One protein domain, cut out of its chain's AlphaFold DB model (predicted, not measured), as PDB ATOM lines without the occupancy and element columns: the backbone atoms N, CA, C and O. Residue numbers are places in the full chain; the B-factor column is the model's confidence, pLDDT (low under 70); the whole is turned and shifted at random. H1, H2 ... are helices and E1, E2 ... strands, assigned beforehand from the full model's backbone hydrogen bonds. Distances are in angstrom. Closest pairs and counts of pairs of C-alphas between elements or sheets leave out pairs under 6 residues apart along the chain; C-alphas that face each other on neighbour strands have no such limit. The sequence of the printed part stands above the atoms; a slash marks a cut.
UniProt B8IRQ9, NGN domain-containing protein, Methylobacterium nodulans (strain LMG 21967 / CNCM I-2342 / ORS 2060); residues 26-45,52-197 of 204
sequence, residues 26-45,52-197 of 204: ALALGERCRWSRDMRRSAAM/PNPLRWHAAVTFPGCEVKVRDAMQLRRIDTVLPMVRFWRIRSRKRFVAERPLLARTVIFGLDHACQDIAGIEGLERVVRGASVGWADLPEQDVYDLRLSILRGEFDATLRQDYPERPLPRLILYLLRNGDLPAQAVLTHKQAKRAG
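AT A GLANCE: This is residues 26 to 45 and 52 to 197 of the 204 residues of the protein "NGN domain-containing protein" of Methylobacterium nodulans (strain LMG 21967 / CNCM I-2342 / ORS 2060) (UniProt B8IRQ9). A strongly twisted sheet of four strands, E2, E5, E1 and E6, is covered by H2 on one face and H3 on the other, and the long two-stranded hairpin E3 and E4 reaches away from it as an arm. H1 lies out at the opposite end from the hairpin's tip, H5 packs on H3, and H4 is beside E3. The printed part has 166 residues, in the order H1 E1 H2 E2 E3 E4 E5 E6 H3 H4 H5 H6 H7; the sheet's order is E2, E5, E1, E6, all antiparallel, and the class is mixed. It is compact, with a radius of gyration of the C-alphas of 16.8 A, yet elongated, spanning 57 by 33 by 31 A.

HOW THE PARTS SIT: In the sheet, inner strands E5, residues 107 to 112, and E1, residues 56 to 62, have N 58 and O 110 within hydrogen-bond range at 2.8 A. Edge strand E2, residues 80 to 82, has N 82 and O 109 of E5 at 2.8 A; edge strand E6, residues 125 to 128, has O 127 and N 61 of E1 at 2.8 A. H2, residues 67 to 76, is on the sheet at a height of 8.3 A, over E5 and along the strands; E1, H2 and E2 form a split strand-helix-strand unit, E5 lying between its two strands, with a right-handed crossover. H3, residues 141 to 152, is on the opposite face at 10.4 A, slantwise to the strands, giving three layers, helices on both faces. H5, residues 171 to 178, touches residues 143 to 147 of H3, opposite ways at a steep tilt of 65 degrees; the closest C-alphas, Asp 143 and Leu 172, are 5.8 A apart. E2 runs on into E3, residues 85 to 92, at 63 degrees; E3 bends by 51 degrees at residue 89 and forms a hairpin with E4, residues 95 to 102, N 88 and O 99 being 2.8 A apart. H4, residues 158 to 163, comes closest to E3 at the C-alphas of Ala 158 and Phe 88, 5.2 A. H6, residues 184 to 187, is close but not clearly touching H7, residues 190 to 195: C-alphas 185 and 193 are 6.6 A apart. Every O i to N i+4 pair is within hydrogen-bond range in H1, residues 37 to 45, and in H2, H3, H4, H5 and H7; H6 is too short for such a pair.

IN THESE COORDINATES: H1, residues 37 to 45, begins at C-alpha 37 (30.984, 43.977, -34.867). E4 measures 22.7 A, E3 20.5 A, E1 19.1 A and H3 16.7 A. H7 ends at C-alpha 195 (59.201, 7.881, -22.656).

THE WHOLE: The C-alphas farthest apart, Asp 38 and Arg 94, are 59.5 A apart. Residues 46 to 51 are not printed, a gap of 10.7 A between C-alphas 45 and 52. The links E5 to E6 and E6 to H3 are long. Fifty residues are under pLDDT 70, among them 156 to 169 and 177 to 197.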
ATOM      1  N   ALA A  26      36.657  25.275 -20.375       40.50
ATOM      2  CA  ALA A  26      36.516  26.390 -21.309       40.50
ATOM      3  C   ALA A  26      35.447  26.094 -22.377       40.50
ATOM      4  O   ALA A  26      34.631  26.941 -22.731       40.50
ATOM      5  N   LEU A  27      35.385  24.835 -22.822       49.88
ATOM      6  CA  LEU A  27      34.374  24.348 -23.760       49.88
ATOM      7  C   LEU A  27      33.029  24.006 -23.101       49.88
ATOM      8  O   LEU A  27      32.011  24.029 -23.785       49.88
ATOM      9  N   ALA A  28      32.991  23.712 -21.797       43.78
ATOM     10  CA  ALA A  28      31.739  23.461 -21.072       43.78
ATOM     11  C   ALA A  28      31.000  24.763 -20.711       43.78
ATOM     12  O   ALA A  28      29.787  24.744 -20.526       43.78
ATOM     13  N   LEU A  29      31.712  25.894 -20.658       41.84
ATOM     14  CA  LEU A  29      31.141  27.228 -20.432       41.84
ATOM     15  C   LEU A  29      30.670  27.925 -21.722       41.84
ATOM     16  O   LEU A  29      30.241  29.076 -21.677       41.84
ATOM     17  N   GLY A  30      30.729  27.247 -22.873       50.06
ATOM     18  CA  GLY A  30      30.271  27.816 -24.142       50.06
ATOM     19  C   GLY A  30      31.139  28.974 -24.641       50.06
ATOM     20  O   GLY A  30      30.617  29.894 -25.274       50.06
ATOM     21  N   GLU A  31      32.448  28.961 -24.358       58.97
ATOM     22  CA  GLU A  31      33.373  29.929 -24.944       58.97
ATOM     23  C   GLU A  31      33.397  29.811 -26.470       58.97
ATOM     24  O   GLU A  31      33.460  28.719 -27.033       58.97
ATOM     25  N   ARG A  32      33.350  30.964 -27.144       66.12
ATOM     26  CA  ARG A  32      33.329  31.072 -28.606       66.12
ATOM     27  C   ARG A  32      34.389  32.049 -29.073       66.12
ATOM     28  O   ARG A  32      34.689  33.023 -28.377       66.12
ATOM     29  N   CYS A  33      34.868  31.850 -30.297       69.50
ATOM     30  CA  CYS A  33      35.633  32.870 -31.001       69.50
ATOM     31  C   CYS A  33      34.780  34.147 -31.130       69.50
ATOM     32  O   CYS A  33      33.737  34.161 -31.789       69.50
ATOM     33  N   ARG A  34      35.189  35.226 -30.452       72.62
ATOM     34  CA  ARG A  34      34.446  36.491 -30.441       72.62
ATOM     35  C   ARG A  34      34.870  37.359 -31.616       72.62
ATOM     36  O   ARG A  34      35.888  38.043 -31.557       72.62
ATOM     37  N   TRP A  35      34.049  37.388 -32.658       70.88
ATOM     38  CA  TRP A  35      34.190  38.346 -33.751       70.88
ATOM     39  C   TRP A  35      33.612  39.714 -33.362       70.88
ATOM     40  O   TRP A  35      32.429  39.828 -33.011       70.88
ATOM     41  N   SER A  36      34.424  40.774 -33.456       75.75
ATOM     42  CA  SER A  36      33.944  42.142 -33.228       75.75
ATOM     43  C   SER A  36      32.860  42.515 -34.250       75.75
ATOM     44  O   SER A  36      32.701  41.871 -35.291       75.75
ATOM     45  N   ARG A  37      32.051  43.538 -33.950       77.38
ATOM     46  CA  ARG A  37      30.984  43.977 -34.867       77.38
ATOM     47  C   ARG A  37      31.554  44.448 -36.208       77.38
ATOM     48  O   ARG A  37      30.994  44.114 -37.248       77.38
ATOM     49  N   ASP A  38      32.672  45.160 -36.169       78.06
ATOM     50  CA  ASP A  38      33.320  45.715 -37.358       78.06
ATOM     51  C   ASP A  38      33.986  44.625 -38.199       78.06
ATOM     52  O   ASP A  38      33.877  44.637 -39.425       78.06
ATOM     53  N   MET A  39      34.569  43.608 -37.555       75.06
ATOM     54  CA  MET A  39      35.101  42.435 -38.256       75.06
ATOM     55  C   MET A  39      33.993  41.620 -38.921       75.06
ATOM     56  O   MET A  39      34.152  41.203 -40.062       75.06
ATOM     57  N   ARG A  40      32.842  41.435 -38.256       78.69
ATOM     58  CA  ARG A  40      31.681  40.762 -38.869       78.69
ATOM     59  C   ARG A  40      31.157  41.514 -40.086       78.69
ATOM     60  O   ARG A  40      30.828  40.886 -41.083       78.69
ATOM     61  N   ARG A  41      31.092  42.848 -40.015       79.00
ATOM     62  CA  ARG A  41      30.695  43.688 -41.156       79.00
ATOM     63  C   ARG A  41      31.681  43.564 -42.309       79.00
ATOM     64  O   ARG A  41      31.253  43.347 -43.432       79.00
ATOM     65  N   SER A  42      32.976  43.641 -42.017       78.69
ATOM     66  CA  SER A  42      34.028  43.523 -43.032       78.69
ATOM     67  C   SER A  42      34.011  42.142 -43.699       78.69
ATOM     68  O   SER A  42      34.035  42.057 -44.921       78.69
ATOM     69  N   ALA A  43      33.860  41.067 -42.916       77.44
ATOM     70  CA  ALA A  43      33.733  39.705 -43.432       77.44
ATOM     71  C   ALA A  43      32.480  39.521 -44.304       77.44
ATOM     72  O   ALA A  43      32.558  38.917 -45.368       77.44
ATOM     73  N   ALA A  44      31.339  40.087 -43.894       78.25
ATOM     74  CA  ALA A  44      30.114  40.052 -44.691       78.25
ATOM     75  C   ALA A  44      30.254  40.828 -46.016       78.25
ATOM     76  O   ALA A  44      29.707  40.403 -47.030       78.25
ATOM     77  N   MET A  45      30.998  41.941 -46.026       80.50
ATOM     78  CA  MET A  45      31.287  42.691 -47.255       80.50
ATOM     79  C   MET A  45      32.220  41.917 -48.194       80.50
ATOM     80  O   MET A  45      31.929  41.843 -49.384       80.50
ATOM     81  N   PRO A  52      36.874  34.824 -50.334       72.12
ATOM     82  CA  PRO A  52      36.825  33.800 -49.299       72.12
ATOM     83  C   PRO A  52      36.624  34.435 -47.918       72.12
ATOM     84  O   PRO A  52      37.198  35.479 -47.606       72.12
ATOM     85  N   ASN A  53      35.821  33.783 -47.071       73.25
ATOM     86  CA  ASN A  53      35.590  34.259 -45.711       73.25
ATOM     87  C   ASN A  53      36.925  34.371 -44.954       73.25
ATOM     88  O   ASN A  53      37.684  33.398 -44.933       73.25
ATOM     89  N   PRO A  54      37.196  35.503 -44.279       79.88
ATOM     90  CA  PRO A  54      38.402  35.631 -43.479       79.88
ATOM     91  C   PRO A  54      38.378  34.608 -42.339       79.88
ATOM     92  O   PRO A  54      37.357  34.437 -41.663       79.88
ATOM     93  N   LEU A  55      39.512  33.944 -42.121       86.50
ATOM     94  CA  LEU A  55      39.692  32.967 -41.051       86.50
ATOM     95  C   LEU A  55      40.453  33.594 -39.887       86.50
ATOM     96  O   LEU A  55      41.483  34.238 -40.069       86.50
ATOM     97  N   ARG A  56      39.984  33.339 -38.667       86.56
ATOM     98  CA  ARG A  56      40.764  33.567 -37.450       86.56
ATOM     99  C   ARG A  56      41.383  32.263 -37.000       86.56
ATOM    100  O   ARG A  56      40.680  31.290 -36.726       86.56
ATOM    101  N   TRP A  57      42.707  32.258 -36.961       89.31
ATOM    102  CA  TRP A  57      43.495  31.083 -36.639       89.31
ATOM    103  C   TRP A  57      43.762  30.984 -35.143       89.31
ATOM    104  O   TRP A  57      44.112  31.963 -34.492       89.31
ATOM    105  N   HIS A  58      43.644  29.771 -34.622       88.31
ATOM    106  CA  HIS A  58      43.810  29.429 -33.218       88.31
ATOM    107  C   HIS A  58      44.574  28.108 -33.084       88.31
ATOM    108  O   HIS A  58      44.653  27.312 -34.023       88.31
ATOM    109  N   ALA A  59      45.116  27.847 -31.896       87.38
ATOM    110  CA  ALA A  59      45.681  26.551 -31.538       87.38
ATOM    111  C   ALA A  59      44.817  25.867 -30.474       87.38
ATOM    112  O   ALA A  59      44.355  26.492 -29.523       87.38
ATOM    113  N   ALA A  60      44.621  24.565 -30.627       86.69
ATOM    114  CA  ALA A  60      43.949  23.688 -29.684       86.69
ATOM    115  C   ALA A  60      44.953  22.729 -29.044       86.69
ATOM    116  O   ALA A  60      45.822  22.178 -29.724       86.69
ATOM    117  N   VAL A  61      44.770  22.490 -27.746       84.00
ATOM    118  CA  VAL A  61      45.411  21.403 -27.011       84.00
ATOM    119  C   VAL A  61      44.455  20.216 -26.976       84.00
ATOM    120  O   VAL A  61      43.283  20.366 -26.626       84.00
ATOM    121  N   THR A  62      44.944  19.032 -27.327       85.00
ATOM    122  CA  THR A  62      44.170  17.785 -27.300       85.00
ATOM    123  C   THR A  62      44.658  16.858 -26.192       85.00
ATOM    124  O   THR A  62      45.801  16.944 -25.721       85.00
ATOM    125  N   PHE A  63      43.826  15.885 -25.832       82.50
ATOM    126  CA  PHE A  63      44.305  14.731 -25.087       82.50
ATOM    127  C   PHE A  63      45.377  13.980 -25.904       82.50
ATOM    128  O   PHE A  63      45.341  14.000 -27.144       82.50
ATOM    129  N   PRO A  64      46.362  13.339 -25.241       78.06
ATOM    130  CA  PRO A  64      47.427  12.611 -25.929       78.06
ATOM    131  C   PRO A  64      46.884  11.529 -26.874       78.06
ATOM    132  O   PRO A  64      46.224  10.586 -26.432       78.06
ATOM    133  N   GLY A  65      47.216  11.625 -28.166       80.00
ATOM    134  CA  GLY A  65      46.801  10.651 -29.183       80.00
ATOM    135  C   GLY A  65      45.454  10.948 -29.840       80.00
ATOM    136  O   GLY A  65      45.016  10.178 -30.693       80.00
ATOM    137  N   CYS A  66      44.797  12.048 -29.466       85.50
ATOM    138  CA  CYS A  66      43.525  12.471 -30.046       85.50
ATOM    139  C   CYS A  66      43.676  13.526 -31.155       85.50
ATOM    140  O   CYS A  66      42.666  14.002 -31.661       85.50
ATOM    141  N   GLU A  67      44.893  13.892 -31.566       88.00
ATOM    142  CA  GLU A  67      45.159  15.000 -32.499       88.00
ATOM    143  C   GLU A  67      44.447  14.791 -33.844       88.00
ATOM    144  O   GLU A  67      43.795  15.691 -34.370       88.00
ATOM    145  N   VAL A  68      44.535  13.568 -34.376       88.69
ATOM    146  CA  VAL A  68      43.889  13.168 -35.635       88.69
ATOM    147  C   VAL A  68      42.366  13.149 -35.485       88.69
ATOM    148  O   VAL A  68      41.670  13.722 -36.315       88.69
ATOM    149  N   LYS A  69      41.852  12.571 -34.391       89.56
ATOM    150  CA  LYS A  69      40.411  12.510 -34.097       89.56
ATOM    151  C   LYS A  69      39.793  13.907 -33.994       89.56
ATOM    152  O   LYS A  69      38.746  14.164 -34.581       89.56
ATOM    153  N   VAL A  70      40.459  14.816 -33.282       89.94
ATOM    154  CA  VAL A  70      40.028  16.212 -33.129       89.94
ATOM    155  C   VAL A  70      40.072  16.944 -34.468       89.94
ATOM    156  O   VAL A  70      39.099  17.612 -34.814       89.94
ATOM    157  N   ARG A  71      41.151  16.784 -35.251       92.12
ATOM    158  CA  ARG A  71      41.246  17.342 -36.610       92.12
ATOM    159  C   ARG A  71      40.078  16.878 -37.480       92.12
ATOM    160  O   ARG A  71      39.431  17.709 -38.106       92.12
ATOM    161  N   ASP A  72      39.799  15.580 -37.505       92.19
ATOM    162  CA  ASP A  72      38.750  15.012 -38.356       92.19
ATOM    163  C   ASP A  72      37.360  15.493 -37.916       92.19
ATOM    164  O   ASP A  72      36.547  15.894 -38.747       92.19
ATOM    165  N   ALA A  73      37.109  15.569 -36.605       90.31
ATOM    166  CA  ALA A  73      35.879  16.142 -36.062       90.31
ATOM    167  C   ALA A  73      35.700  17.629 -36.426       90.31
ATOM    168  O   ALA A  73      34.588  18.055 -36.735       90.31
ATOM    169  N   MET A  74      36.781  18.415 -36.425       90.62
ATOM    170  CA  MET A  74      36.767  19.810 -36.884       90.62
ATOM    171  C   MET A  74      36.477  19.900 -38.391       90.62
ATOM    172  O   MET A  74      35.603  20.664 -38.801       90.62
ATOM    173  N   GLN A  75      37.125  19.075 -39.215       90.38
ATOM    174  CA  GLN A  75      36.898  19.048 -40.665       90.38
ATOM    175  C   GLN A  75      35.463  18.648 -41.032       90.38
ATOM    176  O   GLN A  75      34.872  19.250 -41.928       90.38
ATOM    177  N   LEU A  76      34.856  17.703 -40.303       89.94
ATOM    178  CA  LEU A  76      33.439  17.344 -40.463       89.94
ATOM    179  C   LEU A  76      32.499  18.529 -40.196       89.94
ATOM    180  O   LEU A  76      31.435  18.629 -40.805       89.94
ATOM    181  N   ARG A  77      32.909  19.457 -39.326       86.31
ATOM    182  CA  ARG A  77      32.207  20.720 -39.052       86.31
ATOM    183  C   ARG A  77      32.611  21.854 -40.003       86.31
ATOM    184  O   ARG A  77      32.243  22.997 -39.756       86.31
ATOM    185  N   ARG A  78      33.344  21.546 -41.083       87.38
ATOM    186  CA  ARG A  78      33.892  22.501 -42.068       87.38
ATOM    187  C   ARG A  78      34.849  23.532 -41.465       87.38
ATOM    188  O   ARG A  78      35.003  24.622 -42.004       87.38
ATOM    189  N   ILE A  79      35.495  23.184 -40.356       89.06
ATOM    190  CA  ILE A  79      36.524  24.014 -39.733       89.06
ATOM    191  C   ILE A  79      37.854  23.712 -40.412       89.06
ATOM    192  O   ILE A  79      38.271  22.554 -40.531       89.06
ATOM    193  N   ASP A  80      38.527  24.772 -40.839       90.12
ATOM    194  CA  ASP A  80      39.823  24.679 -41.485       90.12
ATOM    195  C   ASP A  80      40.876  24.239 -40.465       90.12
ATOM    196  O   ASP A  80      40.904  24.734 -39.342       90.12
ATOM    197  N   THR A  81      41.747  23.291 -40.813       91.38
ATOM    198  CA  THR A  81      42.722  22.737 -39.858       91.38
ATOM    199  C   THR A  81      44.124  22.644 -40.437       91.38
ATOM    200  O   THR A  81      44.337  22.534 -41.647       91.38
ATOM    201  N   VAL A  82      45.108  22.701 -39.544       90.06
ATOM    202  CA  VAL A  82      46.519  22.429 -39.801       90.06
ATOM    203  C   VAL A  82      47.022  21.516 -38.695       90.06
ATOM    204  O   VAL A  82      47.196  21.918 -37.546       90.06
ATOM    205  N   LEU A  83      47.273  20.264 -39.066       87.56
ATOM    206  CA  LEU A  83      47.957  19.299 -38.220       87.56
ATOM    207  C   LEU A  83      49.302  18.983 -38.882       87.56
ATOM    208  O   LEU A  83      49.318  18.239 -39.864       87.56
ATOM    209  N   PRO A  84      50.423  19.559 -38.414       77.19
ATOM    210  CA  PRO A  84      51.723  19.246 -38.985       77.19
ATOM    211  C   PRO A  84      52.035  17.770 -38.745       77.19
ATOM    212  O   PRO A  84      52.116  17.328 -37.599       77.19
ATOM    213  N   MET A  85      52.202  17.007 -39.826       78.69
ATOM    214  CA  MET A  85      52.514  15.580 -39.789       78.69
ATOM    215  C   MET A  85      53.957  15.341 -40.233       78.69
ATOM    216  O   MET A  85      54.453  15.936 -41.186       78.69
ATOM    217  N   VAL A  86      54.624  14.426 -39.544       75.25
ATOM    218  CA  VAL A  86      55.938  13.892 -39.883       75.25
ATOM    219  C   VAL A  86      55.757  12.605 -40.672       75.25
ATOM    220  O   VAL A  86      55.178  11.641 -40.159       75.25
ATOM    221  N   ARG A  87      56.310  12.567 -41.885       75.56
ATOM    222  CA  ARG A  87      56.396  11.357 -42.713       75.56
ATOM    223  C   ARG A  87      57.612  10.537 -42.325       75.56
ATOM    224  O   ARG A  87      58.668  11.086 -42.039       75.56
ATOM    225  N   PHE A  88      57.474   9.221 -42.279       74.25
ATOM    226  CA  PHE A  88      58.595   8.324 -42.044       74.25
ATOM    227  C   PHE A  88      58.390   6.992 -42.744       74.25
ATOM    228  O   PHE A  88      57.273   6.502 -42.903       74.25
ATOM    229  N   TRP A  89      59.495   6.370 -43.128       78.81
ATOM    230  CA  TRP A  89      59.462   5.044 -43.714       78.81
ATOM    231  C   TRP A  89      59.331   3.980 -42.635       78.81
ATOM    232  O   TRP A  89      60.070   3.969 -41.649       78.81
ATOM    233  N   ARG A  90      58.412   3.044 -42.849       77.69
ATOM    234  CA  ARG A  90      58.255   1.861 -42.012       77.69
ATOM    235  C   ARG A  90      58.357   0.615 -42.877       77.69
ATOM    236  O   ARG A  90      57.860   0.576 -44.000       77.69
ATOM    237  N   ILE A  91      59.022  -0.407 -42.348       81.88
ATOM    238  CA  ILE A  91      59.122  -1.718 -42.988       81.88
ATOM    239  C   ILE A  91      58.248  -2.683 -42.189       81.88
ATOM    240  O   ILE A  91      58.427  -2.833 -40.980       81.88
ATOM    241  N   ARG A  92      57.287  -3.327 -42.853       83.75
ATOM    242  CA  ARG A  92      56.472  -4.415 -42.290       83.75
ATOM    243  C   ARG A  92      56.360  -5.510 -43.338       83.75
ATOM    244  O   ARG A  92      56.098  -5.219 -44.500       83.75
ATOM    245  N   SER A  93      56.586  -6.758 -42.938       86.19
ATOM    246  CA  SER A  93      56.495  -7.919 -43.838       86.19
ATOM    247  C   SER A  93      57.313  -7.750 -45.130       86.19
ATOM    248  O   SER A  93      56.815  -8.004 -46.221       86.19
ATOM    249  N   ARG A  94      58.558  -7.258 -45.007       85.69
ATOM    250  CA  ARG A  94      59.480  -6.947 -46.124       85.69
ATOM    251  C   ARG A  94      58.963  -5.911 -47.141       85.69
ATOM    252  O   ARG A  94      59.619  -5.685 -48.151       85.69
ATOM    253  N   LYS A  95      57.840  -5.238 -46.871       85.19
ATOM    254  CA  LYS A  95      57.326  -4.117 -47.669       85.19
ATOM    255  C   LYS A  95      57.617  -2.798 -46.964       85.19
ATOM    256  O   LYS A  95      57.415  -2.670 -45.753       85.19
ATOM    257  N   ARG A  96      58.098  -1.821 -47.730       83.81
ATOM    258  CA  ARG A  96      58.350  -0.454 -47.268       83.81
ATOM    259  C   ARG A  96      57.111   0.391 -47.565       83.81
ATOM    260  O   ARG A  96      56.652   0.415 -48.699       83.81
ATOM    261  N   PHE A  97      56.572   1.063 -46.554       86.38
ATOM    262  CA  PHE A  97      55.445   1.986 -46.699       86.38
ATOM    263  C   PHE A  97      55.729   3.293 -45.959       86.38
ATOM    264  O   PHE A  97      56.520   3.322 -45.009       86.38
ATOM    265  N   VAL A  98      55.102   4.374 -46.418       81.50
ATOM    266  CA  VAL A  98      55.151   5.677 -45.750       81.50
ATOM    267  C   VAL A  98      54.107   5.675 -44.642       81.50
ATOM    268  O   VAL A  98      52.946   5.347 -44.872       81.50
ATOM    269  N   ALA A  99      54.535   6.004 -43.432       81.75
ATOM    270  CA  ALA A  99      53.669   6.238 -42.292       81.75
ATOM    271  C   ALA A  99      53.746   7.714 -41.895       81.75
ATOM    272  O   ALA A  99      54.778   8.363 -42.075       81.75
ATOM    273  N   GLU A 100      52.663   8.227 -41.323       78.62
ATOM    274  CA  GLU A 100      52.580   9.599 -40.836       78.62
ATOM    275  C   GLU A 100      52.290   9.607 -39.335       78.62
ATOM    276  O   GLU A 100      51.663   8.693 -38.797       78.62
ATOM    277  N   ARG A 101      52.777  10.630 -38.637       74.25
ATOM    278  CA  ARG A 101      52.431  10.898 -37.234       74.25
ATOM    279  C   ARG A 101      52.422  12.402 -36.971       74.25
ATOM    280  O   ARG A 101      53.180  13.094 -37.646       74.25
ATOM    281  N   PRO A 102      51.679  12.905 -35.977       76.88
ATOM    282  CA  PRO A 102      51.766  14.308 -35.590       76.88
ATOM    283  C   PRO A 102      53.210  14.725 -35.271       76.88
ATOM    284  O   PRO A 102      53.954  13.997 -34.603       76.88
ATOM    285  N   LEU A 103      53.617  15.883 -35.791       73.94
ATOM    286  CA  LEU A 103      54.899  16.530 -35.508       73.94
ATOM    287  C   LEU A 103      54.971  16.951 -34.043       73.94
ATOM    288  O   LEU A 103      55.988  16.738 -33.384       73.94
ATOM    289  N   LEU A 104      53.873  17.533 -33.571       72.12
ATOM    290  CA  LEU A 104      53.651  17.935 -32.198       72.12
ATOM    291  C   LEU A 104      52.616  17.003 -31.597       72.12
ATOM    292  O   LEU A 104      51.572  16.760 -32.204       72.12
ATOM    293  N   ALA A 105      52.902  16.486 -30.410       71.81
ATOM    294  CA  ALA A 105      51.866  15.837 -29.636       71.81
ATOM    295  C   ALA A 105      50.851  16.897 -29.185       71.81
ATOM    296  O   ALA A 105      51.183  18.049 -28.904       71.81
ATOM    297  N   ARG A 106      49.593  16.493 -29.074       81.12
ATOM    298  CA  ARG A 106      48.531  17.257 -28.423       81.12
ATOM    299  C   ARG A 106      48.180  18.604 -29.050       81.12
ATOM    300  O   ARG A 106      47.563  19.408 -28.366       81.12
ATOM    301  N   THR A 107      48.574  18.892 -30.291       83.44
ATOM    302  CA  THR A 107      48.360  20.218 -30.896       83.44
ATOM    303  C   THR A 107      47.644  20.113 -32.234       83.44
ATOM    304  O   THR A 107      48.091  19.385 -33.118       83.44
ATOM    305  N   VAL A 108      46.576  20.893 -32.401       88.56
ATOM    306  CA  VAL A 108      45.881  21.100 -33.680       88.56
ATOM    307  C   VAL A 108      45.721  22.602 -33.890       88.56
ATOM    308  O   VAL A 108      45.242  23.293 -32.998       88.56
ATOM    309  N   ILE A 109      46.118  23.126 -35.047       91.00
ATOM    310  CA  ILE A 109      45.832  24.515 -35.429       91.00
ATOM    311  C   ILE A 109      44.539  24.518 -36.240       91.00
ATOM    312  O   ILE A 109      44.328  23.622 -37.060       91.00
ATOM    313  N   PHE A 110      43.666  25.493 -36.018       91.62
ATOM    314  CA  PHE A 110      42.375  25.567 -36.692       91.62
ATOM    315  C   PHE A 110      41.964  27.008 -36.994       91.62
ATOM    316  O   PHE A 110      42.328  27.925 -36.263       91.62
ATOM    317  N   GLY A 111      41.238  27.195 -38.092       90.69
ATOM    318  CA  GLY A 111      40.731  28.471 -38.573       90.69
ATOM    319  C   GLY A 111      39.211  28.486 -38.495       90.69
ATOM    320  O   GLY A 111      38.557  27.597 -39.040       90.69
ATOM    321  N   LEU A 112      38.651  29.482 -37.815       88.00
ATOM    322  CA  LEU A 112      37.209  29.717 -37.777       88.00
ATOM    323  C   LEU A 112      36.865  30.928 -38.623       88.00
ATOM    324  O   LEU A 112      37.516  31.965 -38.498       88.00
ATOM    325  N   ASP A 113      35.818  30.816 -39.430       83.31
ATOM    326  CA  ASP A 113      35.204  31.976 -40.056       83.31
ATOM    327  C   ASP A 113      34.128  32.586 -39.142       83.31
ATOM    328  O   ASP A 113      33.854  32.136 -38.025       83.31
ATOM    329  N   HIS A 114      33.515  33.668 -39.610       74.44
ATOM    330  CA  HIS A 114      32.443  34.327 -38.876       74.44
ATOM    331  C   HIS A 114      31.105  33.556 -38.919       74.44
ATOM    332  O   HIS A 114      30.198  33.931 -38.176       74.44
ATOM    333  N   ALA A 115      30.960  32.516 -39.749       66.31
ATOM    334  CA  ALA A 115      29.703  31.805 -40.007       66.31
ATOM    335  C   ALA A 115      29.604  30.445 -39.280       66.31
ATOM    336  O   ALA A 115      28.507  30.021 -38.914       66.31
ATOM    337  N   CYS A 116      30.732  29.791 -38.999       59.44
ATOM    338  CA  CYS A 116      30.850  28.489 -38.344       59.44
ATOM    339  C   CYS A 116      31.680  28.622 -37.060       59.44
ATOM    340  O   CYS A 116      32.878  28.880 -37.098       59.44
ATOM    341  N   GLN A 117      31.035  28.465 -35.900       64.19
ATOM    342  CA  GLN A 117      31.578  28.984 -34.634       64.19
ATOM    343  C   GLN A 117      31.500  28.017 -33.447       64.19
ATOM    344  O   GLN A 117      31.454  28.482 -32.307       64.19
ATOM    345  N   ASP A 118      31.452  26.697 -33.667       70.75
ATOM    346  CA  ASP A 118      31.346  25.777 -32.533       70.75
ATOM    347  C   ASP A 118      32.261  24.549 -32.597       70.75
ATOM    348  O   ASP A 118      32.097  23.623 -33.397       70.75
ATOM    349  N   ILE A 119      33.218  24.542 -31.675       78.00
ATOM    350  CA  ILE A 119      34.136  23.437 -31.386       78.00
ATOM    351  C   ILE A 119      33.766  22.719 -30.078       78.00
ATOM    352  O   ILE A 119      34.460  21.788 -29.670       78.00
ATOM    353  N   ALA A 120      32.675  23.119 -29.415       76.31
ATOM    354  CA  ALA A 120      32.193  22.467 -28.209       76.31
ATOM    355  C   ALA A 120      31.777  21.017 -28.494       76.31
ATOM    356  O   ALA A 120      31.325  20.653 -29.589       76.31
ATOM    357  N   GLY A 121      31.977  20.159 -27.494       77.19
ATOM    358  CA  GLY A 121      31.638  18.739 -27.569       77.19
ATOM    359  C   GLY A 121      32.511  17.910 -28.518       77.19
ATOM    360  O   GLY A 121      32.161  16.766 -28.794       77.19
ATOM    361  N   ILE A 122      33.624  18.444 -29.040       85.44
ATOM    362  CA  ILE A 122      34.598  17.623 -29.770       85.44
ATOM    363  C   ILE A 122      35.335  16.731 -28.767       85.44
ATOM    364  O   ILE A 122      36.121  17.198 -27.946       85.44
ATOM    365  N   GLU A 123      35.089  15.427 -28.841       84.56
ATOM    366  CA  GLU A 123      35.773  14.448 -28.002       84.56
ATOM    367  C   GLU A 123      37.277  14.420 -28.315       84.56
ATOM    368  O   GLU A 123      37.684  14.364 -29.478       84.56
ATOM    369  N   GLY A 124      38.119  14.439 -27.280       84.19
ATOM    370  CA  GLY A 124      39.572  14.502 -27.451       84.19
ATOM    371  C   GLY A 124      40.148  15.918 -27.375       84.19
ATOM    372  O   GLY A 124      41.358  16.061 -27.203       84.19
ATOM    373  N   LEU A 125      39.313  16.954 -27.493       85.94
ATOM    374  CA  LEU A 125      39.721  18.350 -27.359       85.94
ATOM    375  C   LEU A 125      39.759  18.737 -25.875       85.94
ATOM    376  O   LEU A 125      38.776  18.563 -25.161       85.94
ATOM    377  N   GLU A 126      40.897  19.254 -25.416       83.12
ATOM    378  CA  GLU A 126      41.104  19.608 -24.007       83.12
ATOM    379  C   GLU A 126      40.831  21.088 -23.761       83.12
ATOM    380  O   GLU A 126      40.043  21.432 -22.888       83.12
ATOM    381  N   ARG A 127      41.460  21.972 -24.544       80.88
ATOM    382  CA  ARG A 127      41.274  23.427 -24.446       80.88
ATOM    383  C   ARG A 127      41.743  24.148 -25.707       80.88
ATOM    384  O   ARG A 127      42.510  23.595 -26.494       80.88
ATOM    385  N   VAL A 128      41.342  25.407 -25.858       84.62
ATOM    386  CA  VAL A 128      41.942  26.344 -26.823       84.62
ATOM    387  C   VAL A 128      43.026  27.159 -26.121       84.62
ATOM    388  O   VAL A 128      42.900  27.503 -24.947       84.62
ATOM    389  N   VAL A 129      44.107  27.437 -26.839       81.06
ATOM    390  CA  VAL A 129      45.209  28.287 -26.387       81.06
ATOM    391  C   VAL A 129      44.727  29.738 -26.220       81.06
ATOM    392  O   VAL A 129      43.964  30.219 -27.054       81.06
ATOM    393  N   ARG A 130      45.159  30.445 -25.162       73.81
ATOM    394  CA  ARG A 130      44.629  31.778 -24.786       73.81
ATOM    395  C   ARG A 130      45.646  32.931 -24.753       73.81
ATOM    396  O   ARG A 130      45.261  34.102 -24.800       73.81
ATOM    397  N   GLY A 131      46.938  32.641 -24.717       66.56
ATOM    398  CA  GLY A 131      47.992  33.630 -24.517       66.56
ATOM    399  C   GLY A 131      47.955  34.227 -23.118       66.56
ATOM    400  O   GLY A 131      47.440  33.643 -22.166       66.56
ATOM    401  N   ALA A 132      48.430  35.467 -23.024       63.22
ATOM    402  CA  ALA A 132      48.271  36.315 -21.844       63.22
ATOM    403  C   ALA A 132      46.850  36.912 -21.705       63.22
ATOM    404  O   ALA A 132      46.632  37.796 -20.878       63.22
ATOM    405  N   SER A 133      45.894  36.494 -22.542       62.78
ATOM    406  CA  SER A 133      44.550  37.067 -22.598       62.78
ATOM    407  C   SER A 133      43.499  36.147 -21.970       62.78
ATOM    408  O   SER A 133      43.705  34.947 -21.803       62.78
ATOM    409  N   VAL A 134      42.330  36.711 -21.661       64.88
ATOM    410  CA  VAL A 134      41.149  35.952 -21.206       64.88
ATOM    411  C   VAL A 134      40.407  35.272 -22.369       64.88
ATOM    412  O   VAL A 134      39.512  34.464 -22.141       64.88
ATOM    413  N   GLY A 135      40.740  35.620 -23.616       70.38
ATOM    414  CA  GLY A 135      40.150  35.064 -24.834       70.38
ATOM    415  C   GLY A 135      41.070  34.057 -25.518       70.38
ATOM    416  O   GLY A 135      42.171  33.783 -25.054       70.38
ATOM    417  N   TRP A 136      40.621  33.488 -26.635       82.06
ATOM    418  CA  TRP A 136      41.463  32.600 -27.437       82.06
ATOM    419  C   TRP A 136      42.587  33.391 -28.108       82.06
ATOM    420  O   TRP A 136      42.358  34.494 -28.604       82.06
ATOM    421  N   ALA A 137      43.785  32.812 -28.149       79.69
ATOM    422  CA  ALA A 137      44.929  33.403 -28.819       79.69
ATOM    423  C   ALA A 137      44.696  33.406 -30.332       79.69
ATOM    424  O   ALA A 137      44.438  32.355 -30.928       79.69
ATOM    425  N   ASP A 138      44.808  34.582 -30.943       83.38
ATOM    426  CA  ASP A 138      44.852  34.717 -32.394       83.38
ATOM    427  C   ASP A 138      46.265  34.404 -32.890       83.38
ATOM    428  O   ASP A 138      47.257  34.938 -32.385       83.38
ATOM    429  N   LEU A 139      46.355  33.537 -33.893       86.19
ATOM    430  CA  LEU A 139      47.597  33.240 -34.589       86.19
ATOM    431  C   LEU A 139      47.702  34.120 -35.838       86.19
ATOM    432  O   LEU A 139      46.715  34.239 -36.571       86.19
ATOM    433  N   PRO A 140      48.882  34.700 -36.125       85.94
ATOM    434  CA  PRO A 140      49.102  35.404 -37.378       85.94
ATOM    435  C   PRO A 140      48.864  34.469 -38.564       85.94
ATOM    436  O   PRO A 140      49.468  33.402 -38.666       85.94
ATOM    437  N   GLU A 141      47.991  34.881 -39.476       87.44
ATOM    438  CA  GLU A 141      47.612  34.091 -40.650       87.44
ATOM    439  C   GLU A 141      48.826  33.711 -41.513       87.44
ATOM    440  O   GLU A 141      48.973  32.552 -41.905       87.44
ATOM    441  N   GLN A 142      49.753  34.654 -41.713       86.88
ATOM    442  CA  GLN A 142      50.989  34.412 -42.458       86.88
ATOM    443  C   GLN A 142      51.819  33.269 -41.855       86.88
ATOM    444  O   GLN A 142      52.298  32.410 -42.588       86.88
ATOM    445  N   ASP A 143      51.937  33.207 -40.527       87.56
ATOM    446  CA  ASP A 143      52.711  32.162 -39.851       87.56
ATOM    447  C   ASP A 143      52.065  30.774 -40.016       87.56
ATOM    448  O   ASP A 143      52.758  29.752 -40.093       87.56
ATOM    449  N   VAL A 144      50.730  30.717 -40.088       88.38
ATOM    450  CA  VAL A 144      49.991  29.475 -40.353       88.38
ATOM    451  C   VAL A 144      50.175  29.032 -41.802       88.38
ATOM    452  O   VAL A 144      50.373  27.838 -42.059       88.38
ATOM    453  N   TYR A 145      50.148  29.965 -42.754       88.12
ATOM    454  CA  TYR A 145      50.407  29.655 -44.157       88.12
ATOM    455  C   TYR A 145      51.846  29.218 -44.405       88.12
ATOM    456  O   TYR A 145      52.057  28.217 -45.091       88.12
ATOM    457  N   ASP A 146      52.821  29.872 -43.784       86.62
ATOM    458  CA  ASP A 146      54.222  29.457 -43.842       86.62
ATOM    459  C   ASP A 146      54.387  28.032 -43.299       86.62
ATOM    460  O   ASP A 146      55.041  27.196 -43.925       86.62
ATOM    461  N   LEU A 147      53.711  27.698 -42.191       84.50
ATOM    462  CA  LEU A 147      53.685  26.331 -41.672       84.50
ATOM    463  C   LEU A 147      53.062  25.344 -42.672       84.50
ATOM    464  O   LEU A 147      53.629  24.270 -42.893       84.50
ATOM    465  N   ARG A 148      51.923  25.685 -43.297       85.62
ATOM    466  CA  ARG A 148      51.298  24.861 -44.354       85.62
ATOM    467  C   ARG A 148      52.278  24.619 -45.509       85.62
ATOM    468  O   ARG A 148      52.432  23.477 -45.942       85.62
ATOM    469  N   LEU A 149      52.980  25.653 -45.968       85.44
ATOM    470  CA  LEU A 149      53.967  25.552 -47.046       85.44
ATOM    471  C   LEU A 149      55.167  24.681 -46.655       85.44
ATOM    472  O   LEU A 149      55.560  23.816 -47.438       85.44
ATOM    473  N   SER A 150      55.707  24.831 -45.443       80.19
ATOM    474  CA  SER A 150      56.772  23.959 -44.927       80.19
ATOM    475  C   SER A 150      56.349  22.485 -44.881       80.19
ATOM    476  O   SER A 150      57.149  21.599 -45.196       80.19
ATOM    477  N   ILE A 151      55.082  22.200 -44.541       79.44
ATOM    478  CA  ILE A 151      54.532  20.834 -44.582       79.44
ATOM    479  C   ILE A 151      54.522  20.310 -46.017       79.44
ATOM    480  O   ILE A 151      55.016  19.209 -46.266       79.44
ATOM    481  N   LEU A 152      54.006  21.096 -46.964       81.00
ATOM    482  CA  LEU A 152      53.931  20.712 -48.375       81.00
ATOM    483  C   LEU A 152      55.314  20.490 -49.002       81.00
ATOM    484  O   LEU A 152      55.481  19.580 -49.811       81.00
ATOM    485  N   ARG A 153      56.320  21.265 -48.582       80.38
ATOM    486  CA  ARG A 153      57.726  21.104 -48.991       80.38
ATOM    487  C   ARG A 153      58.408  19.872 -48.389       80.38
ATOM    488  O   ARG A 153      59.531  19.556 -48.772       80.38
ATOM    489  N   GLY A 154      57.761  19.173 -47.456       73.06
ATOM    490  CA  GLY A 154      58.326  17.988 -46.812       73.06
ATOM    491  C   GLY A 154      59.419  18.301 -45.787       73.06
ATOM    492  O   GLY A 154      60.186  17.414 -45.420       73.06
ATOM    493  N   GLU A 155      59.481  19.532 -45.269       75.81
ATOM    494  CA  GLU A 155      60.507  19.965 -44.302       75.81
ATOM    495  C   GLU A 155      60.423  19.224 -42.948       75.81
ATOM    496  O   GLU A 155      61.336  19.302 -42.122       75.81
ATOM    497  N   PHE A 156      59.340  18.472 -42.726       69.62
ATOM    498  CA  PHE A 156      59.090  17.669 -41.528       69.62
ATOM    499  C   PHE A 156      59.240  16.158 -41.748       69.62
ATOM    500  O   PHE A 156      58.757  15.385 -40.922       69.62
ATOM    501  N   ASP A 157      59.901  15.698 -42.815       68.94
ATOM    502  CA  ASP A 157      60.230  14.274 -42.951       68.94
ATOM    503  C   ASP A 157      61.116  13.807 -41.775       68.94
ATOM    504  O   ASP A 157      62.081  14.468 -41.381       68.94
ATOM    505  N   ALA A 158      60.779  12.668 -41.169       62.75
ATOM    506  CA  ALA A 158      61.493  12.133 -40.016       62.75
ATOM    507  C   ALA A 158      62.933  11.758 -40.339       62.75
ATOM    508  O   ALA A 158      63.749  11.775 -39.426       62.75
ATOM    509  N   THR A 159      63.224  11.372 -41.582       57.50
ATOM    510  CA  THR A 159      64.592  11.077 -42.022       57.50
ATOM    511  C   THR A 159      65.413  12.362 -42.009       57.50
ATOM    512  O   THR A 159      66.399  12.441 -41.287       57.50
ATOM    513  N   LEU A 160      64.893  13.438 -42.611       55.53
ATOM    514  CA  LEU A 160      65.510  14.767 -42.551       55.53
ATOM    515  C   LEU A 160      65.661  15.288 -41.115       55.53
ATOM    516  O   LEU A 160      66.678  15.881 -40.781       55.53
ATOM    517  N   ARG A 161      64.688  15.059 -40.229       60.25
ATOM    518  CA  ARG A 161      64.804  15.480 -38.819       60.25
ATOM    519  C   ARG A 161      65.689  14.586 -37.953       60.25
ATOM    520  O   ARG A 161      66.139  15.033 -36.902       60.25
ATOM    521  N   GLN A 162      65.899  13.329 -38.338       56.53
ATOM    522  CA  GLN A 162      66.889  12.461 -37.697       56.53
ATOM    523  C   GLN A 162      68.304  12.886 -38.075       56.53
ATOM    524  O   GLN A 162      69.171  12.887 -37.203       56.53
ATOM    525  N   ASP A 163      68.495  13.279 -39.333       46.25
ATOM    526  CA  ASP A 163      69.785  13.710 -39.864       46.25
ATOM    527  C   ASP A 163      70.143  15.141 -39.430       46.25
ATOM    528  O   ASP A 163      71.318  15.434 -39.228       46.25
ATOM    529  N   TYR A 164      69.136  16.000 -39.208       53.94
ATOM    530  CA  TYR A 164      69.297  17.404 -38.797       53.94
ATOM    531  C   TYR A 164      68.428  17.765 -37.569       53.94
ATOM    532  O   TYR A 164      67.458  18.528 -37.688       53.94
ATOM    533  N   PRO A 165      68.713  17.204 -36.377       57.09
ATOM    534  CA  PRO A 165      67.931  17.437 -35.157       57.09
ATOM    535  C   PRO A 165      67.988  18.884 -34.640       57.09
ATOM    536  O   PRO A 165      67.133  19.283 -33.852       57.09
ATOM    537  N   GLU A 166      68.987  19.655 -35.056       58.31
ATOM    538  CA  GLU A 166      69.190  21.069 -34.734       58.31
ATOM    539  C   GLU A 166      68.326  22.025 -35.562       58.31
ATOM    540  O   GLU A 166      68.289  23.220 -35.263       58.31
ATOM    541  N   ARG A 167      67.620  21.531 -36.592       63.31
ATOM    542  CA  ARG A 167      66.744  22.392 -37.391       63.31
ATOM    543  C   ARG A 167      65.675  23.035 -36.504       63.31
ATOM    544  O   ARG A 167      64.966  22.319 -35.785       63.31
ATOM    545  N   PRO A 168      65.521  24.367 -36.575       65.81
ATOM    546  CA  PRO A 168      64.600  25.081 -35.712       65.81
ATOM    547  C   PRO A 168      63.161  24.613 -35.950       65.81
ATOM    548  O   PRO A 168      62.756  24.268 -37.064       65.81
ATOM    549  N   LEU A 169      62.370  24.596 -34.877       68.94
ATOM    550  CA  LEU A 169      60.925  24.440 -35.003       68.94
ATOM    551  C   LEU A 169      60.346  25.639 -35.773       68.94
ATOM    552  O   LEU A 169      60.911  26.733 -35.709       68.94
ATOM    553  N   PRO A 170      59.214  25.463 -36.476       72.31
ATOM    554  CA  PRO A 170      58.516  26.570 -37.120       72.31
ATOM    555  C   PRO A 170      58.271  27.717 -36.142       72.31
ATOM    556  O   PRO A 170      57.957  27.475 -34.974       72.31
ATOM    557  N   ARG A 171      58.395  28.963 -36.619       75.00
ATOM    558  CA  ARG A 171      58.293  30.172 -35.780       75.00
ATOM    559  C   ARG A 171      57.004  30.195 -34.962       75.00
ATOM    560  O   ARG A 171      57.064  30.459 -33.766       75.00
ATOM    561  N   LEU A 172      55.886  29.800 -35.573       76.75
ATOM    562  CA  LEU A 172      54.587  29.677 -34.914       76.75
ATOM    563  C   LEU A 172      54.614  28.729 -33.706       76.75
ATOM    564  O   LEU A 172      54.051  29.017 -32.656       76.75
ATOM    565  N   ILE A 173      55.310  27.600 -33.837       72.06
ATOM    566  CA  ILE A 173      55.441  26.612 -32.764       72.06
ATOM    567  C   ILE A 173      56.318  27.178 -31.645       72.06
ATOM    568  O   ILE A 173      55.974  27.051 -30.476       72.06
ATOM    569  N   LEU A 174      57.427  27.842 -31.988       72.50
ATOM    570  CA  LEU A 174      58.286  28.502 -31.000       72.50
ATOM    571  C   LEU A 174      57.543  29.607 -30.239       72.50
ATOM    572  O   LEU A 174      57.723  29.731 -29.030       72.50
ATOM    573  N   TYR A 175      56.698  30.378 -30.924       75.00
ATOM    574  CA  TYR A 175      55.845  31.400 -30.319       75.00
ATOM    575  C   TYR A 175      54.890  30.791 -29.282       75.00
ATOM    576  O   TYR A 175      54.879  31.213 -28.128       75.00
ATOM    577  N   LEU A 176      54.170  29.733 -29.662       70.56
ATOM    578  CA  LEU A 176      53.220  29.040 -28.786       70.56
ATOM    579  C   LEU A 176      53.868  28.396 -27.549       70.56
ATOM    580  O   LEU A 176      53.221  28.227 -26.521       70.56
ATOM    581  N   LEU A 177      55.144  28.023 -27.621       68.06
ATOM    582  CA  LEU A 177      55.867  27.484 -26.466       68.06
ATOM    583  C   LEU A 177      56.356  28.582 -25.532       68.06
ATOM    584  O   LEU A 177      56.241  28.453 -24.316       68.06
ATOM    585  N   ARG A 178      56.896  29.665 -26.100       68.25
ATOM    586  CA  ARG A 178      57.447  30.788 -25.330       68.25
ATOM    587  C   ARG A 178      56.387  31.495 -24.494       68.25
ATOM    588  O   ARG A 178      56.702  31.949 -23.403       68.25
ATOM    589  N   ASN A 179      55.149  31.541 -24.973       65.50
ATOM    590  CA  ASN A 179      54.052  32.192 -24.261       65.50
ATOM    591  C   ASN A 179      53.367  31.291 -23.213       65.50
ATOM    592  O   ASN A 179      52.357  31.694 -22.647       65.50
ATOM    593  N   GLY A 180      53.881  30.077 -22.949       55.66
ATOM    594  CA  GLY A 180      53.277  29.130 -21.988       55.66
ATOM    595  C   GLY A 180      51.938  28.540 -22.453       55.66
ATOM    596  O   GLY A 180      51.187  27.934 -21.688       55.66
ATOM    597  N   ASP A 181      51.646  28.727 -23.731       65.12
ATOM    598  CA  ASP A 181      50.355  28.503 -24.357       65.12
ATOM    599  C   ASP A 181      50.118  27.029 -24.685       65.12
ATOM    600  O   ASP A 181      49.046  26.460 -24.442       65.12
ATOM    601  N   LEU A 182      51.176  26.380 -25.167       65.50
ATOM    602  CA  LEU A 182      51.266  24.936 -25.262       65.50
ATOM    603  C   LEU A 182      52.037  24.387 -24.058       65.50
ATOM    604  O   LEU A 182      53.113  24.896 -23.737       65.50
ATOM    605  N   PRO A 183      51.551  23.311 -23.411       61.97
ATOM    606  CA  PRO A 183      52.331  22.659 -22.372       61.97
ATOM    607  C   PRO A 183      53.641  22.134 -22.973       61.97
ATOM    608  O   PRO A 183      53.648  21.675 -24.116       61.97
ATOM    609  N   ALA A 184      54.741  22.135 -22.214       62.53
ATOM    610  CA  ALA A 184      56.052  21.690 -22.707       62.53
ATOM    611  C   ALA A 184      56.006  20.272 -23.313       62.53
ATOM    612  O   ALA A 184      56.704  19.969 -24.279       62.53
ATOM    613  N   GLN A 185      55.115  19.403 -22.820       61.41
ATOM    614  CA  GLN A 185      54.910  18.081 -23.408       61.41
ATOM    615  C   GLN A 185      54.290  18.063 -24.821       61.41
ATOM    616  O   GLN A 185      54.347  17.028 -25.482       61.41
ATOM    617  N   ALA A 186      53.705  19.161 -25.304       58.75
ATOM    618  CA  ALA A 186      53.105  19.252 -26.637       58.75
ATOM    619  C   ALA A 186      54.157  19.224 -27.763       58.75
ATOM    620  O   ALA A 186      53.900  18.751 -28.866       58.75
ATOM    621  N   VAL A 187      55.390  19.654 -27.487       58.31
ATOM    622  CA  VAL A 187      56.496  19.565 -28.461       58.31
ATOM    623  C   VAL A 187      57.179  18.212 -28.486       58.31
ATOM    624  O   VAL A 187      57.995  17.944 -29.371       58.31
ATOM    625  N   LEU A 188      56.869  17.343 -27.526       60.53
ATOM    626  CA  LEU A 188      57.436  16.011 -27.520       60.53
ATOM    627  C   LEU A 188      56.882  15.244 -28.716       60.53
ATOM    628  O   LEU A 188      55.675  15.135 -28.916       60.53
ATOM    629  N   THR A 189      57.772  14.612 -29.477       61.69
ATOM    630  CA  THR A 189      57.334  13.566 -30.404       61.69
ATOM    631  C   THR A 189      56.600  12.481 -29.612       61.69
ATOM    632  O   THR A 189      56.961  12.213 -28.465       61.69
ATOM    633  N   HIS A 190      55.656  11.749 -30.216       62.47
ATOM    634  CA  HIS A 190      54.983  10.619 -29.538       62.47
ATOM    635  C   HIS A 190      55.967   9.646 -28.860       62.47
ATOM    636  O   HIS A 190      55.691   9.108 -27.792       62.47
ATOM    637  N   LYS A 191      57.155   9.439 -29.449       62.78
ATOM    638  CA  LYS A 191      58.220   8.608 -28.864       62.78
ATOM    639  C   LYS A 191      58.776   9.207 -27.568       62.78
ATOM    640  O   LYS A 191      59.017   8.464 -26.621       62.78
ATOM    641  N   GLN A 192      59.019  10.515 -27.535       62.25
ATOM    642  CA  GLN A 192      59.491  11.219 -26.342       62.25
ATOM    643  C   GLN A 192      58.388  11.322 -25.291       62.25
ATOM    644  O   GLN A 192      58.639  11.020 -24.134       62.25
ATOM    645  N   ALA A 193      57.160  11.628 -25.701       64.12
ATOM    646  CA  ALA A 193      56.018  11.684 -24.805       64.12
ATOM    647  C   ALA A 193      55.732  10.317 -24.152       64.12
ATOM    648  O   ALA A 193      55.545  10.243 -22.941       64.12
ATOM    649  N   LYS A 194      55.837   9.209 -24.903       64.50
ATOM    650  CA  LYS A 194      55.724   7.851 -24.339       64.50
ATOM    651  C   LYS A 194      56.843   7.537 -23.340       64.50
ATOM    652  O   LYS A 194      56.597   6.882 -22.335       64.50
ATOM    653  N   ARG A 195      58.072   8.002 -23.601       67.25
ATOM    654  CA  ARG A 195      59.201   7.881 -22.656       67.25
ATOM    655  C   ARG A 195      59.010   8.733 -21.402       67.25
ATOM    656  O   ARG A 195      59.456   8.320 -20.344       67.25
ATOM    657  N   ALA A 196      58.333   9.868 -21.527       64.25
ATOM    658  CA  ALA A 196      57.941  10.730 -20.416       64.25
ATOM    659  C   ALA A 196      56.713  10.203 -19.642       64.25
ATOM    660  O   ALA A 196      56.192  10.900 -18.780       64.25
ATOM    661  N   GLY A 197      56.227   8.991 -19.942       68.12
ATOM    662  CA  GLY A 197      55.122   8.358 -19.214       68.12
ATOM    663  C   GLY A 197      53.722   8.815 -19.631       68.12
ATOM    664  O   GLY A 197      52.747   8.415 -18.996       68.12
TER     665      GLY A 197